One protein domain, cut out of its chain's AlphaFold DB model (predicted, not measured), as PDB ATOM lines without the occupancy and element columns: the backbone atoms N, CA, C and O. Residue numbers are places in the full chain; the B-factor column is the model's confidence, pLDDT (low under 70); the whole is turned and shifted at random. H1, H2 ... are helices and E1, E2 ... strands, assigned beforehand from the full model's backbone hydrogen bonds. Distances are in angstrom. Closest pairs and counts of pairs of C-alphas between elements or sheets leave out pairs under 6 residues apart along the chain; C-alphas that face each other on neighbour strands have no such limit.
ATOM      1  N   VAL A  12     -35.557 -34.850   5.382       90.56
ATOM      2  CA  VAL A  12     -35.533 -34.025   4.168       90.56
ATOM      3  C   VAL A  12     -36.233 -32.700   4.450       90.56
ATOM      4  O   VAL A  12     -37.456 -32.656   4.582       90.56
ATOM      5  N   GLN A  13     -35.468 -31.613   4.509       92.25
ATOM      6  CA  GLN A  13     -35.992 -30.254   4.579       92.25
ATOM      7  C   GLN A  13     -36.113 -29.666   3.168       92.25
ATOM      8  O   GLN A  13     -35.119 -29.496   2.467       92.25
ATOM      9  N   THR A  14     -37.324 -29.292   2.761       93.38
ATOM     10  CA  THR A  14     -37.564 -28.656   1.459       93.38
ATOM     11  C   THR A  14     -37.598 -27.132   1.582       93.38
ATOM     12  O   THR A  14     -38.413 -26.570   2.315       93.38
ATOM     13  N   LEU A  15     -36.751 -26.451   0.810       94.81
ATOM     14  CA  LEU A  15     -36.634 -24.996   0.733       94.81
ATOM     15  C   LEU A  15     -37.130 -24.483  -0.623       94.81
ATOM     16  O   LEU A  15     -36.808 -25.038  -1.671       94.81
ATOM     17  N   ASN A  16     -37.882 -23.383  -0.612       94.06
ATOM     18  CA  ASN A  16     -38.356 -22.715  -1.826       94.06
ATOM     19  C   ASN A  16     -37.615 -21.390  -2.005       94.06
ATOM     20  O   ASN A  16     -37.856 -20.442  -1.257       94.06
ATOM     21  N   LEU A  17     -36.735 -21.332  -3.002       94.69
ATOM     22  CA  LEU A  17     -35.822 -20.220  -3.235       94.69
ATOM     23  C   LEU A  17     -36.232 -19.427  -4.481       94.69
ATOM     24  O   LEU A  17     -36.607 -19.992  -5.508       94.69
ATOM     25  N   GLN A  18     -36.158 -18.104  -4.398       94.06
ATOM     26  CA  GLN A  18     -36.376 -17.166  -5.496       94.06
ATOM     27  C   GLN A  18     -35.045 -16.785  -6.154       94.06
ATOM     28  O   GLN A  18     -33.977 -16.989  -5.579       94.06
ATOM     29  N   ALA A  19     -35.111 -16.201  -7.351       93.44
ATOM     30  CA  ALA A  19     -33.955 -15.494  -7.899       93.44
ATOM     31  C   ALA A  19     -33.592 -14.307  -6.987       93.44
ATOM     32  O   ALA A  19     -34.487 -13.662  -6.439       93.44
ATOM     33  N   GLY A  20     -32.303 -14.010  -6.850       92.69
ATOM     34  CA  GLY A  20     -31.811 -12.998  -5.921       92.69
ATOM     35  C   GLY A  20     -31.602 -13.542  -4.506       92.69
ATOM     36  O   GLY A  20     -31.290 -14.720  -4.318       92.69
ATOM     37  N   TRP A  21     -31.749 -12.669  -3.509       93.69
ATOM     38  CA  TRP A  21     -31.495 -12.988  -2.104       93.69
ATOM     39  C   TRP A  21     -32.637 -13.768  -1.442       93.69
ATOM     40  O   TRP A  21     -33.808 -13.410  -1.556       93.69
ATOM     41  N   ASN A  22     -32.274 -14.796  -0.676       95.19
ATOM     42  CA  ASN A  22     -33.175 -15.612   0.131       95.19
ATOM     43  C   ASN A  22     -32.640 -15.710   1.561       95.19
ATOM     44  O   ASN A  22     -31.472 -16.037   1.743       95.19
ATOM     45  N   ALA A  23     -33.494 -15.489   2.558       95.31
ATOM     46  CA  ALA A  23     -33.174 -15.717   3.964       95.31
ATOM     47  C   ALA A  23     -33.740 -17.074   4.397       95.31
ATOM     48  O   ALA A  23     -34.960 -17.254   4.456       95.31
ATOM     49  N   ILE A  24     -32.855 -18.040   4.646       96.38
ATOM     50  CA  ILE A  24     -33.222 -19.420   4.973       96.38
ATOM     51  C   ILE A  24     -32.794 -19.794   6.387       96.38
ATOM     52  O   ILE A  24     -31.877 -19.196   6.952       96.38
ATOM     53  N   TYR A  25     -33.451 -20.809   6.929       95.12
ATOM     54  CA  TYR A  25     -33.093 -21.460   8.181       95.12
ATOM     55  C   TYR A  25     -32.975 -22.963   7.948       95.12
ATOM     56  O   TYR A  25     -33.929 -23.582   7.469       95.12
ATOM     57  N   LEU A  26     -31.812 -23.540   8.244       92.56
ATOM     58  CA  LEU A  26     -31.596 -24.979   8.125       92.56
ATOM     59  C   LEU A  26     -31.980 -25.664   9.438       92.56
ATOM     60  O   LEU A  26     -31.374 -25.400  10.468       92.56
ATOM     61  N   GLU A  27     -32.972 -26.552   9.404       89.88
ATOM     62  CA  GLU A  27     -33.404 -27.356  10.564       89.88
ATOM     63  C   GLU A  27     -32.562 -28.637  10.715       89.88
ATOM     64  O   GLU A  27     -32.539 -29.250  11.782       89.88
ATOM     65  N   VAL A  28     -31.868 -29.036   9.646       89.00
ATOM     66  CA  VAL A  28     -31.068 -30.262   9.566       89.00
ATOM     67  C   VAL A  28     -29.589 -29.933   9.396       89.00
ATOM     68  O   VAL A  28     -29.240 -29.026   8.640       89.00
ATOM     69  N   ASP A  29     -28.726 -30.671  10.089       85.00
ATOM     70  CA  ASP A  29     -27.281 -30.667   9.873       85.00
ATOM     71  C   ASP A  29     -26.970 -31.583   8.678       85.00
ATOM     72  O   ASP A  29     -27.239 -32.788   8.773       85.00
ATOM     73  N   PRO A  30     -26.513 -31.051   7.525       81.19
ATOM     74  CA  PRO A  30     -26.347 -31.847   6.311       81.19
ATOM     75  C   PRO A  30     -25.416 -33.043   6.531       81.19
ATOM     76  O   PRO A  30     -24.318 -32.881   7.051       81.19
ATOM     77  N   ALA A  31     -25.854 -34.242   6.140       68.94
ATOM     78  CA  ALA A  31     -25.138 -35.490   6.419       68.94
ATOM     79  C   ALA A  31     -23.978 -35.694   5.420       68.94
ATOM     80  O   ALA A  31     -24.251 -36.070   4.277       68.94
ATOM     81  N   PRO A  32     -22.702 -35.442   5.793       55.25
ATOM     82  CA  PRO A  32     -21.586 -35.354   4.843       55.25
ATOM     83  C   PRO A  32     -21.337 -36.670   4.087       55.25
ATOM     84  O   PRO A  32     -20.881 -36.662   2.949       55.25
ATOM     85  N   ASP A  33     -21.680 -37.800   4.707       57.59
ATOM     86  CA  ASP A  33     -21.550 -39.166   4.194       57.59
ATOM     87  C   ASP A  33     -22.563 -39.526   3.094       57.59
ATOM     88  O   ASP A  33     -22.339 -40.467   2.329       57.59
ATOM     89  N   LEU A  34     -23.658 -38.767   2.970       61.06
ATOM     90  CA  LEU A  34     -24.606 -38.899   1.860       61.06
ATOM     91  C   LEU A  34     -24.139 -38.178   0.588       61.06
ATOM     92  O   LEU A  34     -24.719 -38.394  -0.484       61.06
ATOM     93  N   TYR A  35     -23.105 -37.337   0.673       57.97
ATOM     94  CA  TYR A  35     -22.587 -36.584  -0.463       57.97
ATOM     95  C   TYR A  35     -21.417 -37.332  -1.132       57.97
ATOM     96  O   TYR A  35     -20.572 -37.919  -0.458       57.97
ATOM     97  N   PRO A  36     -21.362 -37.379  -2.476       48.34
ATOM     98  CA  PRO A  36     -20.295 -38.078  -3.182       48.34
ATOM     99  C   PRO A  36     -18.955 -37.337  -3.020       48.34
ATOM    100  O   PRO A  36     -18.854 -36.174  -3.406       48.34
ATOM    101  N   GLU A  37     -17.953 -38.078  -2.533       50.53
ATOM    102  CA  GLU A  37     -16.561 -37.726  -2.165       50.53
ATOM    103  C   GLU A  37     -16.351 -37.437  -0.661       50.53
ATOM    104  O   GLU A  37     -17.116 -36.677  -0.079       50.53
ATOM    105  N   PRO A  38     -15.327 -38.030  -0.004       44.31
ATOM    106  CA  PRO A  38     -15.022 -37.763   1.399       44.31
ATOM    107  C   PRO A  38     -14.532 -36.325   1.531       44.31
ATOM    108  O   PRO A  38     -13.442 -35.985   1.070       44.31
ATOM    109  N   VAL A  39     -15.348 -35.469   2.135       45.84
ATOM    110  CA  VAL A  39     -15.028 -34.050   2.229       45.84
ATOM    111  C   VAL A  39     -14.434 -33.748   3.594       45.84
ATOM    112  O   VAL A  39     -15.006 -34.083   4.628       45.84
ATOM    113  N   LEU A  40     -13.252 -33.136   3.595       45.31
ATOM    114  CA  LEU A  40     -12.667 -32.554   4.799       45.31
ATOM    115  C   LEU A  40     -13.567 -31.392   5.249       45.31
ATOM    116  O   LEU A  40     -13.990 -30.607   4.403       45.31
ATOM    117  N   GLU A  41     -13.819 -31.230   6.552       46.06
ATOM    118  CA  GLU A  41     -14.670 -30.150   7.110       46.06
ATOM    119  C   GLU A  41     -14.243 -28.722   6.689       46.06
ATOM    120  O   GLU A  41     -14.976 -27.755   6.892       46.06
ATOM    121  N   THR A  42     -13.056 -28.578   6.092       48.16
ATOM    122  CA  THR A  42     -12.471 -27.324   5.610       48.16
ATOM    123  C   THR A  42     -12.605 -27.091   4.100       48.16
ATOM    124  O   THR A  42     -12.124 -26.070   3.613       48.16
ATOM    125  N   ASP A  43     -13.187 -28.016   3.332       57.59
ATOM    126  CA  ASP A  43     -13.359 -27.853   1.883       57.59
ATOM    127  C   ASP A  43     -14.714 -27.184   1.563       57.59
ATOM    128  O   ASP A  43     -15.775 -27.766   1.814       57.59
ATOM    129  N   PRO A  44     -14.715 -25.981   0.950       59.78
ATOM    130  CA  PRO A  44     -15.947 -25.276   0.606       59.78
ATOM    131  C   PRO A  44     -16.809 -26.014  -0.436       59.78
ATOM    132  O   PRO A  44     -17.965 -25.634  -0.657       59.78
ATOM    133  N   SER A  45     -16.306 -27.093  -1.054       64.00
ATOM    134  CA  SER A  45     -17.084 -27.972  -1.932       64.00
ATOM    135  C   SER A  45     -18.332 -28.560  -1.250       64.00
ATOM    136  O   SER A  45     -19.336 -28.776  -1.938       64.00
ATOM    137  N   GLN A  46     -18.344 -28.693   0.088       67.94
ATOM    138  CA  GLN A  46     -19.521 -29.082   0.881       67.94
ATOM    139  C   GLN A  46     -20.757 -28.238   0.557       67.94
ATOM    140  O   GLN A  46     -21.850 -28.759   0.354       67.94
ATOM    141  N   ILE A  47     -20.608 -26.920   0.445       77.94
ATOM    142  CA  ILE A  47     -21.753 -26.016   0.274       77.94
ATOM    143  C   ILE A  47     -22.353 -26.170  -1.129       77.94
ATOM    144  O   ILE A  47     -23.577 -26.222  -1.292       77.94
ATOM    145  N   SER A  48     -21.505 -26.346  -2.148       76.56
ATOM    146  CA  SER A  48     -21.966 -26.746  -3.483       76.56
ATOM    147  C   SER A  48     -22.582 -28.141  -3.511       76.56
ATOM    148  O   SER A  48     -23.443 -28.396  -4.349       76.56
ATOM    149  N   GLN A  49     -22.186 -29.051  -2.626       75.88
ATOM    150  CA  GLN A  49     -22.798 -30.372  -2.540       75.88
ATOM    151  C   GLN A  49     -24.172 -30.322  -1.866       75.88
ATOM    152  O   GLN A  49     -25.077 -31.008  -2.337       75.88
ATOM    153  N   VAL A  50     -24.368 -29.465  -0.859       80.94
ATOM    154  CA  VAL A  50     -25.665 -29.249  -0.198       80.94
ATOM    155  C   VAL A  50     -26.668 -28.602  -1.153       80.94
ATOM    156  O   VAL A  50     -27.744 -29.149  -1.385       80.94
ATOM    157  N   PHE A  51     -26.309 -27.475  -1.772       85.50
ATOM    158  CA  PHE A  51     -27.255 -26.703  -2.586       85.50
ATOM    159  C   PHE A  51     -27.171 -26.980  -4.093       85.50
ATOM    160  O   PHE A  51     -28.152 -26.769  -4.795       85.50
ATOM    161  N   GLY A  52     -26.037 -27.447  -4.621       78.19
ATOM    162  CA  GLY A  52     -25.758 -27.504  -6.066       78.19
ATOM    163  C   GLY A  52     -26.420 -28.653  -6.834       78.19
ATOM    164  O   GLY A  52     -27.437 -29.198  -6.413       78.19
ATOM    165  N   SER A  53     -25.843 -29.014  -7.987       70.75
ATOM    166  CA  SER A  53     -26.511 -29.785  -9.054       70.75
ATOM    167  C   SER A  53     -26.140 -31.271  -9.168       70.75
ATOM    168  O   SER A  53     -26.379 -31.881 -10.211       70.75
ATOM    169  N   GLY A  54     -25.508 -31.860  -8.149       72.06
ATOM    170  CA  GLY A  54     -25.134 -33.282  -8.148       72.06
ATOM    171  C   GLY A  54     -26.306 -34.211  -7.794       72.06
ATOM    172  O   GLY A  54     -27.250 -33.773  -7.145       72.06
ATOM    173  N   PRO A  55     -26.296 -35.495  -8.185       69.94
ATOM    174  CA  PRO A  55     -27.254 -36.464  -7.658       69.94
ATOM    175  C   PRO A  55     -26.908 -36.827  -6.203       69.94
ATOM    176  O   PRO A  55     -25.748 -37.088  -5.898       69.94
ATOM    177  N   ILE A  56     -27.913 -36.885  -5.324       72.38
ATOM    178  CA  ILE A  56     -27.805 -37.471  -3.974       72.38
ATOM    179  C   ILE A  56     -28.933 -38.485  -3.813       72.38
ATOM    180  O   ILE A  56     -30.064 -38.244  -4.241       72.38
ATOM    181  N   ALA A  57     -28.624 -39.632  -3.210       69.50
ATOM    182  CA  ALA A  57     -29.617 -40.656  -2.925       69.50
ATOM    183  C   ALA A  57     -30.735 -40.098  -2.025       69.50
ATOM    184  O   ALA A  57     -30.468 -39.508  -0.986       69.50
ATOM    185  N   GLY A  58     -31.994 -40.272  -2.436       67.31
ATOM    186  CA  GLY A  58     -33.153 -39.782  -1.678       67.31
ATOM    187  C   GLY A  58     -33.472 -38.291  -1.851       67.31
ATOM    188  O   GLY A  58     -34.457 -37.831  -1.284       67.31
ATOM    189  N   VAL A  59     -32.708 -37.551  -2.664       79.06
ATOM    190  CA  VAL A  59     -32.905 -36.109  -2.890       79.06
ATOM    191  C   VAL A  59     -33.363 -35.856  -4.316       79.06
ATOM    192  O   VAL A  59     -32.662 -36.192  -5.271       79.06
ATOM    193  N   THR A  60     -34.542 -35.255  -4.471       80.38
ATOM    194  CA  THR A  60     -35.152 -35.042  -5.793       80.38
ATOM    195  C   THR A  60     -35.015 -33.615  -6.303       80.38
ATOM    196  O   THR A  60     -34.758 -33.421  -7.491       80.38
ATOM    197  N   ASN A  61     -35.150 -32.617  -5.427       89.06
ATOM    198  CA  ASN A  61     -35.116 -31.216  -5.825       89.06
ATOM    199  C   ASN A  61     -33.714 -30.635  -5.594       89.06
ATOM    200  O   ASN A  61     -33.273 -30.497  -4.457       89.06
ATOM    201  N   ARG A  62     -32.999 -30.308  -6.676       88.69
ATOM    202  CA  ARG A  62     -31.619 -29.788  -6.659       88.69
ATOM    203  C   ARG A  62     -31.509 -28.526  -7.504       88.69
ATOM    204  O   ARG A  62     -32.215 -28.404  -8.506       88.69
ATOM    205  N   LEU A  63     -30.601 -27.612  -7.147       90.00
ATOM    206  CA  LEU A  63     -30.354 -26.440  -7.987       90.00
ATOM    207  C   LEU A  63     -29.683 -26.856  -9.303       90.00
ATOM    208  O   LEU A  63     -28.787 -27.701  -9.291       90.00
ATOM    209  N   PRO A  64     -30.049 -26.252 -10.443       89.25
ATOM    210  CA  PRO A  64     -29.304 -26.449 -11.677       89.25
ATOM    211  C   PRO A  64     -27.899 -25.836 -11.582       89.25
ATOM    212  O   PRO A  64     -27.657 -24.887 -10.833       89.25
ATOM    213  N   ALA A  65     -26.961 -26.372 -12.367       86.00
ATOM    214  CA  ALA A  65     -25.587 -25.878 -12.404       86.00
ATOM    215  C   ALA A  65     -25.555 -24.372 -12.731       86.00
ATOM    216  O   ALA A  65     -26.208 -23.921 -13.673       86.00
ATOM    217  N   GLY A  66     -24.803 -23.598 -11.944       85.25
ATOM    218  CA  GLY A  66     -24.694 -22.141 -12.086       85.25
ATOM    219  C   GLY A  66     -25.854 -21.328 -11.492       85.25
ATOM    220  O   GLY A  66     -25.811 -20.100 -11.549       85.25
ATOM    221  N   ALA A  67     -26.880 -21.964 -10.913       90.81
ATOM    222  CA  ALA A  67     -27.968 -21.236 -10.258       90.81
ATOM    223  C   ALA A  67     -27.569 -20.641  -8.903       90.81
ATOM    224  O   ALA A  67     -28.030 -19.550  -8.583       90.81
ATOM    225  N   LEU A  68     -26.719 -21.327  -8.136       90.94
ATOM    226  CA  LEU A  68     -26.166 -20.815  -6.882       90.94
ATOM    227  C   LEU A  68     -25.056 -19.802  -7.172       90.94
ATOM    228  O   LEU A  68     -24.129 -20.117  -7.916       90.94
ATOM    229  N   GLU A  69     -25.141 -18.618  -6.570       89.31
ATOM    230  CA  GLU A  69     -24.080 -17.611  -6.634       89.31
ATOM    231  C   GLU A  69     -23.260 -17.589  -5.344       89.31
ATOM    232  O   GLU A  69     -22.044 -17.772  -5.381       89.31
ATOM    233  N   SER A  70     -23.924 -17.394  -4.201       88.94
ATOM    234  CA  SER A  70     -23.251 -17.295  -2.906       88.94
ATOM    235  C   SER A  70     -24.133 -17.715  -1.729       88.94
ATOM    236  O   SER A  70     -25.365 -17.701  -1.815       88.94
ATOM    237  N   VAL A  71     -23.486 -18.104  -0.627       89.81
ATOM    238  CA  VAL A  71     -24.120 -18.444   0.659       89.81
ATOM    239  C   VAL A  71     -23.406 -17.689   1.771       89.81
ATOM    240  O   VAL A  71     -22.183 -17.665   1.797       89.81
ATOM    241  N   TRP A  72     -24.156 -17.092   2.690       87.62
ATOM    242  CA  TRP A  72     -23.622 -16.207   3.718       87.62
ATOM    243  C   TRP A  72     -24.128 -16.582   5.101       87.62
ATOM    244  O   TRP A  72     -25.316 -16.848   5.282       87.62
ATOM    245  N   LEU A  73     -23.222 -16.547   6.069       83.44
ATOM    246  CA  LEU A  73     -23.462 -16.760   7.486       83.44
ATOM    247  C   LEU A  73     -23.166 -15.471   8.254       83.44
ATOM    248  O   LEU A  73     -22.078 -14.908   8.119       83.44
ATOM    249  N   TRP A  74     -24.111 -15.054   9.091       79.38
ATOM    250  CA  TRP A  74     -23.886 -14.028  10.105       79.38
ATOM    251  C   TRP A  74     -23.299 -14.671  11.370       79.38
ATOM    252  O   TRP A  74     -23.879 -15.597  11.928       79.38
ATOM    253  N   SER A  75     -22.131 -14.202  11.791       71.06
ATOM    254  CA  SER A  75     -21.319 -14.677  12.916       71.06
ATOM    255  C   SER A  75     -20.582 -13.475  13.534       71.06
ATOM    256  O   SER A  75     -19.371 -13.336  13.344       71.06
ATOM    257  N   PRO A  76     -21.298 -12.559  14.213       61.28
ATOM    258  CA  PRO A  76     -20.697 -11.364  14.795       61.28
ATOM    259  C   PRO A  76     -19.691 -11.747  15.885       61.28
ATOM    260  O   PRO A  76     -19.940 -12.660  16.674       61.28
ATOM    261  N   ALA A  77     -18.551 -11.054  15.945       49.50
ATOM    262  CA  ALA A  77     -17.705 -11.100  17.134       49.50
ATOM    263  C   ALA A  77     -18.475 -10.464  18.306       49.50
ATOM    264  O   ALA A  77     -19.242  -9.528  18.098       49.50
ATOM    265  N   LEU A  78     -18.273 -10.944  19.537       45.84
ATOM    266  CA  LEU A  78     -18.942 -10.443  20.752       45.84
ATOM    267  C   LEU A  78     -18.568  -8.988  21.136       45.84
ATOM    268  O   LEU A  78     -18.779  -8.579  22.277       45.84
ATOM    269  N   ALA A  93     -14.906  -6.777   4.038       41.09
ATOM    270  CA  ALA A  93     -14.467  -6.749   5.439       41.09
ATOM    271  C   ALA A  93     -15.603  -6.398   6.420       41.09
ATOM    272  O   ALA A  93     -15.412  -5.579   7.319       41.09
ATOM    273  N   VAL A  94     -16.805  -6.962   6.242       47.12
ATOM    274  CA  VAL A  94     -17.899  -6.705   7.190       47.12
ATOM    275  C   VAL A  94     -17.693  -7.572   8.424       47.12
ATOM    276  O   VAL A  94     -17.757  -8.801   8.343       47.12
ATOM    277  N   ASP A  95     -17.426  -6.911   9.548       60.88
ATOM    278  CA  ASP A  95     -17.271  -7.519  10.865       60.88
ATOM    279  C   ASP A  95     -18.481  -8.430  11.145       60.88
ATOM    280  O   ASP A  95     -19.619  -7.972  11.248       60.88
ATOM    281  N   GLY A  96     -18.250  -9.745  11.137       64.38
ATOM    282  CA  GLY A  96     -19.271 -10.760  11.384       64.38
ATOM    283  C   GLY A  96     -19.828 -11.544  10.187       64.38
ATOM    284  O   GLY A  96     -20.507 -12.536  10.423       64.38
ATOM    285  N   TRP A  97     -19.558 -11.215   8.916       77.06
ATOM    286  CA  TRP A  97     -20.052 -12.033   7.786       77.06
ATOM    287  C   TRP A  97     -19.020 -13.032   7.259       77.06
ATOM    288  O   TRP A  97     -17.864 -12.695   6.997       77.06
ATOM    289  N   ARG A  98     -19.469 -14.268   7.015       76.19
ATOM    290  CA  ARG A  98     -18.706 -15.303   6.304       76.19
ATOM    291  C   ARG A  98     -19.448 -15.720   5.041       76.19
ATOM    292  O   ARG A  98     -20.625 -16.058   5.116       76.19
ATOM    293  N   GLY A  99     -18.776 -15.703   3.896       80.06
ATOM    294  CA  GLY A  99     -19.335 -15.978   2.577       80.06
ATOM    295  C   GLY A  99     -18.688 -17.179   1.887       80.06
ATOM    296  O   GLY A  99     -17.483 -17.411   1.980       80.06
ATOM    297  N   TYR A 100     -19.512 -17.930   1.168       84.25
ATOM    298  CA  TYR A 100     -19.141 -18.925   0.170       84.25
ATOM    299  C   TYR A 100     -19.515 -18.398  -1.211       84.25
ATOM    300  O   TYR A 100     -20.630 -17.909  -1.394       84.25
ATOM    301  N   PHE A 101     -18.617 -18.553  -2.184       85.06
ATOM    302  CA  PHE A 101     -18.840 -18.140  -3.567       85.06
ATOM    303  C   PHE A 101     -18.649 -19.321  -4.514       85.06
ATOM    304  O   PHE A 101     -17.604 -19.974  -4.502       85.06
ATOM    305  N   ALA A 102     -19.644 -19.579  -5.362       81.94
ATOM    306  CA  ALA A 102     -19.569 -20.660  -6.335       81.94
ATOM    307  C   ALA A 102     -18.477 -20.386  -7.390       81.94
ATOM    308  O   ALA A 102     -18.373 -19.287  -7.929       81.94
ATOM    309  N   ASP A 103     -17.693 -21.406  -7.753       69.00
ATOM    310  CA  ASP A 103     -16.542 -21.273  -8.670       69.00
ATOM    311  C   ASP A 103     -16.920 -20.819 -10.099       69.00
ATOM    312  O   ASP A 103     -16.094 -20.318 -10.859       69.00
ATOM    313  N   ALA A 104     -18.208 -20.894 -10.456       61.59
ATOM    314  CA  ALA A 104     -18.726 -20.466 -11.756       61.59
ATOM    315  C   ALA A 104     -18.451 -18.982 -12.094       61.59
ATOM    316  O   ALA A 104     -18.469 -18.617 -13.270       61.59
ATOM    317  N   THR A 105     -18.196 -18.130 -11.095       58.66
ATOM    318  CA  THR A 105     -17.959 -16.684 -11.257       58.66
ATOM    319  C   THR A 105     -16.484 -16.279 -11.145       58.66
ATOM    320  O   THR A 105     -16.170 -15.100 -11.303       58.66
ATOM    321  N   GLY A 106     -15.563 -17.218 -10.879       64.88
ATOM    322  CA  GLY A 106     -14.142 -16.918 -10.641       64.88
ATOM    323  C   GLY A 106     -13.861 -16.170  -9.329       64.88
ATOM    324  O   GLY A 106     -12.748 -15.692  -9.123       64.88
ATOM    325  N   THR A 107     -14.855 -16.065  -8.440       70.44
ATOM    326  CA  THR A 107     -14.766 -15.396  -7.130       70.44
ATOM    327  C   THR A 107     -14.588 -16.375  -5.968       70.44
ATOM    328  O   THR A 107     -14.607 -15.956  -4.817       70.44
ATOM    329  N   ALA A 108     -14.374 -17.669  -6.239       70.88
ATOM    330  CA  ALA A 108     -14.222 -18.699  -5.206       70.88
ATOM    331  C   ALA A 108     -13.101 -18.396  -4.195       70.88
ATOM    332  O   ALA A 108     -13.208 -18.789  -3.036       70.88
ATOM    333  N   PHE A 109     -12.071 -17.640  -4.599       71.06
ATOM    334  CA  PHE A 109     -10.973 -17.208  -3.726       71.06
ATOM    335  C   PHE A 109     -11.402 -16.260  -2.588       71.06
ATOM    336  O   PHE A 109     -10.631 -16.067  -1.654       71.06
ATOM    337  N   LEU A 110     -12.603 -15.669  -2.660       70.94
ATOM    338  CA  LEU A 110     -13.186 -14.842  -1.597       70.94
ATOM    339  C   LEU A 110     -13.874 -15.679  -0.502       70.94
ATOM    340  O   LEU A 110     -14.353 -15.124   0.484       70.94
ATOM    341  N   THR A 111     -13.951 -17.003  -0.670       73.94
ATOM    342  CA  THR A 111     -14.651 -17.892   0.262       73.94
ATOM    343  C   THR A 111     -13.934 -17.983   1.607       73.94
ATOM    344  O   THR A 111     -12.770 -18.373   1.681       73.94
ATOM    345  N   ASN A 112     -14.663 -17.684   2.682       66.69
ATOM    346  CA  ASN A 112     -14.246 -17.883   4.074       66.69
ATOM    347  C   ASN A 112     -15.311 -18.628   4.918       66.69
ATOM    348  O   ASN A 112     -15.140 -18.800   6.129       66.69
ATOM    349  N   LEU A 113     -16.398 -19.075   4.278       72.44
ATOM    350  CA  LEU A 113     -17.374 -20.028   4.803       72.44
ATOM    351  C   LEU A 113     -17.117 -21.408   4.182       72.44
ATOM    352  O   LEU A 113     -17.248 -21.581   2.972       72.44
ATOM    353  N   PHE A 114     -16.770 -22.387   5.015       69.81
ATOM    354  CA  PHE A 114     -16.324 -23.711   4.557       69.81
ATOM    355  C   PHE A 114     -17.352 -24.827   4.768       69.81
ATOM    356  O   PHE A 114     -17.183 -25.922   4.250       69.81
ATOM    357  N   GLY A 115     -18.454 -24.542   5.461       72.94
ATOM    358  CA  GLY A 115     -19.528 -25.501   5.682       72.94
ATOM    359  C   GLY A 115     -20.826 -24.827   6.101       72.94
ATOM    360  O   GLY A 115     -20.858 -23.643   6.445       72.94
ATOM    361  N   VAL A 116     -21.900 -25.606   6.072       77.62
ATOM    362  CA  VAL A 116     -23.216 -25.228   6.589       77.62
ATOM    363  C   VAL A 116     -23.632 -26.209   7.676       77.62
ATOM    364  O   VAL A 116     -23.220 -27.363   7.648       77.62
ATOM    365  N   ARG A 117     -24.412 -25.732   8.643       79.75
ATOM    366  CA  ARG A 117     -24.849 -26.485   9.817       79.75
ATOM    367  C   ARG A 117     -26.352 -26.343  10.007       79.75
ATOM    368  O   ARG A 117     -26.946 -25.354   9.575       79.75
ATOM    369  N   GLY A 118     -26.944 -27.317  10.683       83.44
ATOM    370  CA  GLY A 118     -28.321 -27.226  11.163       83.44
ATOM    371  C   GLY A 118     -28.464 -26.240  12.326       83.44
ATOM    372  O   GLY A 118     -27.484 -25.911  12.998       83.44
ATOM    373  N   ASN A 119     -29.704 -25.818  12.574       81.62
ATOM    374  CA  ASN A 119     -30.091 -24.769  13.520       81.62
ATOM    375  C   ASN A 119     -29.422 -23.417  13.240       81.62
ATOM    376  O   ASN A 119     -29.041 -22.679  14.142       81.62
ATOM    377  N   GLN A 120     -29.220 -23.104  11.962       86.62
ATOM    378  CA  GLN A 120     -28.475 -21.917  11.562       86.62
ATOM    379  C   GLN A 120     -29.183 -21.187  10.422       86.62
ATOM    380  O   GLN A 120     -29.715 -21.789   9.482       86.62
ATOM    381  N   ALA A 121     -29.189 -19.858  10.517       91.62
ATOM    382  CA  ALA A 121     -29.689 -18.980   9.473       91.62
ATOM    383  C   ALA A 121     -28.600 -18.658   8.441       91.62
ATOM    384  O   ALA A 121     -27.456 -18.371   8.795       91.62
ATOM    385  N   TYR A 122     -28.991 -18.645   7.165       92.19
ATOM    386  CA  TYR A 122     -28.128 -18.274   6.046       92.19
ATOM    387  C   TYR A 122     -28.840 -17.324   5.087       92.19
ATOM    388  O   TYR A 122     -30.059 -17.404   4.907       92.19
ATOM    389  N   LEU A 123     -28.065 -16.480   4.406       94.06
ATOM    390  CA  LEU A 123     -28.518 -15.816   3.187       94.06
ATOM    391  C   LEU A 123     -27.995 -16.575   1.970       94.06
ATOM    392  O   LEU A 123     -26.807 -16.870   1.882       94.06
ATOM    393  N   VAL A 124     -28.874 -16.877   1.022       93.31
ATOM    394  CA  VAL A 124     -28.536 -17.574  -0.222       93.31
ATOM    395  C   VAL A 124     -28.898 -16.688  -1.399       93.31
ATOM    396  O   VAL A 124     -30.059 -16.301  -1.552       93.31
ATOM    397  N   HIS A 125     -27.917 -16.388  -2.246       92.56
ATOM    398  CA  HIS A 125     -28.144 -15.651  -3.479       92.56
ATOM    399  C   HIS A 125     -28.175 -16.596  -4.680       92.56
ATOM    400  O   HIS A 125     -27.244 -17.381  -4.899       92.56
ATOM    401  N   LEU A 126     -29.250 -16.511  -5.465       92.81
ATOM    402  CA  LEU A 126     -29.418 -17.284  -6.689       92.81
ATOM    403  C   LEU A 126     -29.372 -16.398  -7.937       92.81
ATOM    404  O   LEU A 126     -30.135 -15.443  -8.064       92.81
ATOM    405  N   ASN A 127     -28.575 -16.811  -8.921       90.75
ATOM    406  CA  ASN A 127     -28.535 -16.215 -10.260       90.75
ATOM    407  C   ASN A 127     -29.849 -16.420 -11.030       90.75
ATOM    408  O   ASN A 127     -30.234 -15.610 -11.872       90.75
ATOM    409  N   THR A 128     -30.519 -17.551 -10.794       89.62
ATOM    410  CA  THR A 128     -31.754 -17.942 -11.485       89.62
ATOM    411  C   THR A 128     -32.727 -18.577 -10.502       89.62
ATOM    412  O   THR A 128     -32.309 -19.177  -9.519       89.62
ATOM    413  N   GLY A 129     -34.026 -18.476 -10.772       87.25
ATOM    414  CA  GLY A 129     -35.079 -19.033  -9.925       87.25
ATOM    415  C   GLY A 129     -36.475 -18.717 -10.474       87.25
ATOM    416  O   GLY A 129     -36.577 -18.045 -11.506       87.25
ATOM    417  N   PRO A 130     -37.549 -19.175  -9.807       93.88
ATOM    418  CA  PRO A 130     -37.539 -19.902  -8.537       93.88
ATOM    419  C   PRO A 130     -37.106 -21.367  -8.675       93.88
ATOM    420  O   PRO A 130     -37.331 -21.986  -9.713       93.88
ATOM    421  N   HIS A 131     -36.535 -21.920  -7.605       94.12
ATOM    422  CA  HIS A 131     -36.160 -23.330  -7.488       94.12
ATOM    423  C   HIS A 131     -36.611 -23.897  -6.141       94.12
ATOM    424  O   HIS A 131     -36.646 -23.189  -5.135       94.12
ATOM    425  N   THR A 132     -36.912 -25.190  -6.118       93.25
ATOM    426  CA  THR A 132     -37.084 -25.953  -4.878       93.25
ATOM    427  C   THR A 132     -35.806 -26.746  -4.628       93.25
ATOM    428  O   THR A 132     -35.230 -27.294  -5.571       93.25
ATOM    429  N   VAL A 133     -35.343 -26.783  -3.381       92.44
ATOM    430  CA  VAL A 133     -34.125 -27.487  -2.971       92.44
ATOM    431  C   VAL A 133     -34.430 -28.344  -1.758       92.44
ATOM    432  O   VAL A 133     -34.917 -27.835  -0.754       92.44
ATOM    433  N   ASP A 134     -34.131 -29.631  -1.851       92.25
ATOM    434  CA  ASP A 134     -34.223 -30.569  -0.741       92.25
ATOM    435  C   ASP A 134     -32.840 -30.685  -0.080       92.25
ATOM    436  O   ASP A 134     -31.855 -31.032  -0.736       92.25
ATOM    437  N   VAL A 135     -32.768 -30.398   1.218       89.31
ATOM    438  CA  VAL A 135     -31.576 -30.574   2.056       89.31
ATOM    439  C   VAL A 135     -31.800 -31.788   2.947       89.31
ATOM    440  O   VAL A 135     -32.839 -31.887   3.597       89.31
ATOM    441  N   VAL A 136     -30.845 -32.719   2.974       86.31
ATOM    442  CA  VAL A 136     -30.945 -33.948   3.771       86.31
ATOM    443  C   VAL A 136     -29.870 -33.972   4.834       86.31
ATOM    444  O   VAL A 136     -28.698 -33.740   4.549       86.31
ATOM    445  N   GLY A 137     -30.280 -34.255   6.061       86.12
ATOM    446  CA  GLY A 137     -29.390 -34.226   7.207       86.12
ATOM    447  C   GLY A 137     -30.064 -34.704   8.481       86.12
ATOM    448  O   GLY A 137     -31.255 -35.020   8.477       86.12
ATOM    449  N   ALA A 138     -29.312 -34.743   9.574       84.69
ATOM    450  CA  ALA A 138     -29.862 -35.058  10.887       84.69
ATOM    451  C   ALA A 138     -30.523 -33.807  11.490       84.69
ATOM    452  O   ALA A 138     -29.898 -32.746  11.501       84.69
ATOM    453  N   PRO A 139     -31.766 -33.875  12.001       88.62
ATOM    454  CA  PRO A 139     -32.314 -32.789  12.809       88.62
ATOM    455  C   PRO A 139     -31.409 -32.461  13.999       88.62
ATOM    456  O   PRO A 139     -30.715 -33.336  14.507       88.62
ATOM    457  N   THR A 140     -31.423 -31.215  14.467       81.00
ATOM    458  CA  THR A 140     -30.575 -30.783  15.584       81.00
ATOM    459  C   THR A 140     -31.364 -30.011  16.637       81.00
ATOM    460  O   THR A 140     -32.211 -29.180  16.313       81.00
TER     461      THR A 140
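AT A GLANCE: This is residues 12 to 78 and 93 to 140 of the 795 residues of the protein "P/Homo B domain-containing protein" of Acidimicrobiia bacterium (UniProt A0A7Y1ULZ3). Two strongly twisted sheets, E2 E6 E4 E5 and E1 E7 E3, stand as the two walls of an open trough, with E1 and E2 where the walls come together and the short helix H1 in the space between the walls. The 115 printed residues hold seven named strands and one named helix, in the order E1 E2 E3 H1 E4 E5 E6 E7; both sheets are antiparallel. The class is mostly strand, though under half of the residues are in named elements. The whole is compact, with a radius of gyration of the C-alphas of 13.2 A, and rounded, spanning 38 by 29 by 24 A.

IN THESE COORDINATES: Begin with the larger sheet: E2 is residues 20 to 26, 18.5 A long, and starts at C-alpha 20, (-31.811, -12.998, -5.921). Beside it look for E6, residues 120 to 126, 18.9 A, then E4, residues 68 to 74, 18.4 A, and E5, residues 97 to 101, 12.9 A. In the other sheet, E1 is residues 12 to 17, 15.7 A, and starts at C-alpha 12, (-35.533, -34.025, 4.168). E7, residues 131 to 139, runs 22.7 A to C-alpha 139, (-32.314, -32.789, 12.809), and bends by 53 degrees at residue 136. E3 is residues 28 to 30, and H1 is residues 45 to 51, 10.3 A.

HOW THE PARTS SIT: In the larger sheet, E2 and E5 are edge strands. E2 and E6 are antiparallel at 154 degrees, with N 22 and O 124 2.8 A apart, within hydrogen-bond range. Next find N 72 of E4 and O 123 of E6, 2.8 A, and N 73 of E4 and O 98 of E5, 2.8 A. In the other sheet, N 15 of E1 and O 133 of E7 are 2.8 A apart, and N 29 of E3 and O 138 of E7 are 2.8 A apart. The pairing is staggered: E7 pairs with E1 over residues 131 to 136 and with E3 over 137 to 139. The closest C-alphas of E1 and E2, Gln 13 and Leu 26, are 7.7 A apart. H1 is on the larger sheet at a height of 9.7 A, over E4 and across the strands, at 79 degrees to E4 on the local plane. H1 is also on the smaller sheet, over none of its strands; its closest C-alphas with E7, Val 50 and Val 135, are 6.5 A apart. Every O i to N i+4 pair in H1 is within hydrogen-bond range.

THE WHOLE: The C-alphas farthest apart, Ala 57 and Leu 78, are 39.8 A from each other. Residues 79 to 92 are not printed, and C-alphas 78 and 93 are 16.4 A apart across the cut. Of the links printed whole, E3 to H1, H1 to E4 and E5 to E6 are long. Confidence is under 70 in 32 residues, among them 31 to 46, 76 to 78 and 93 to 96.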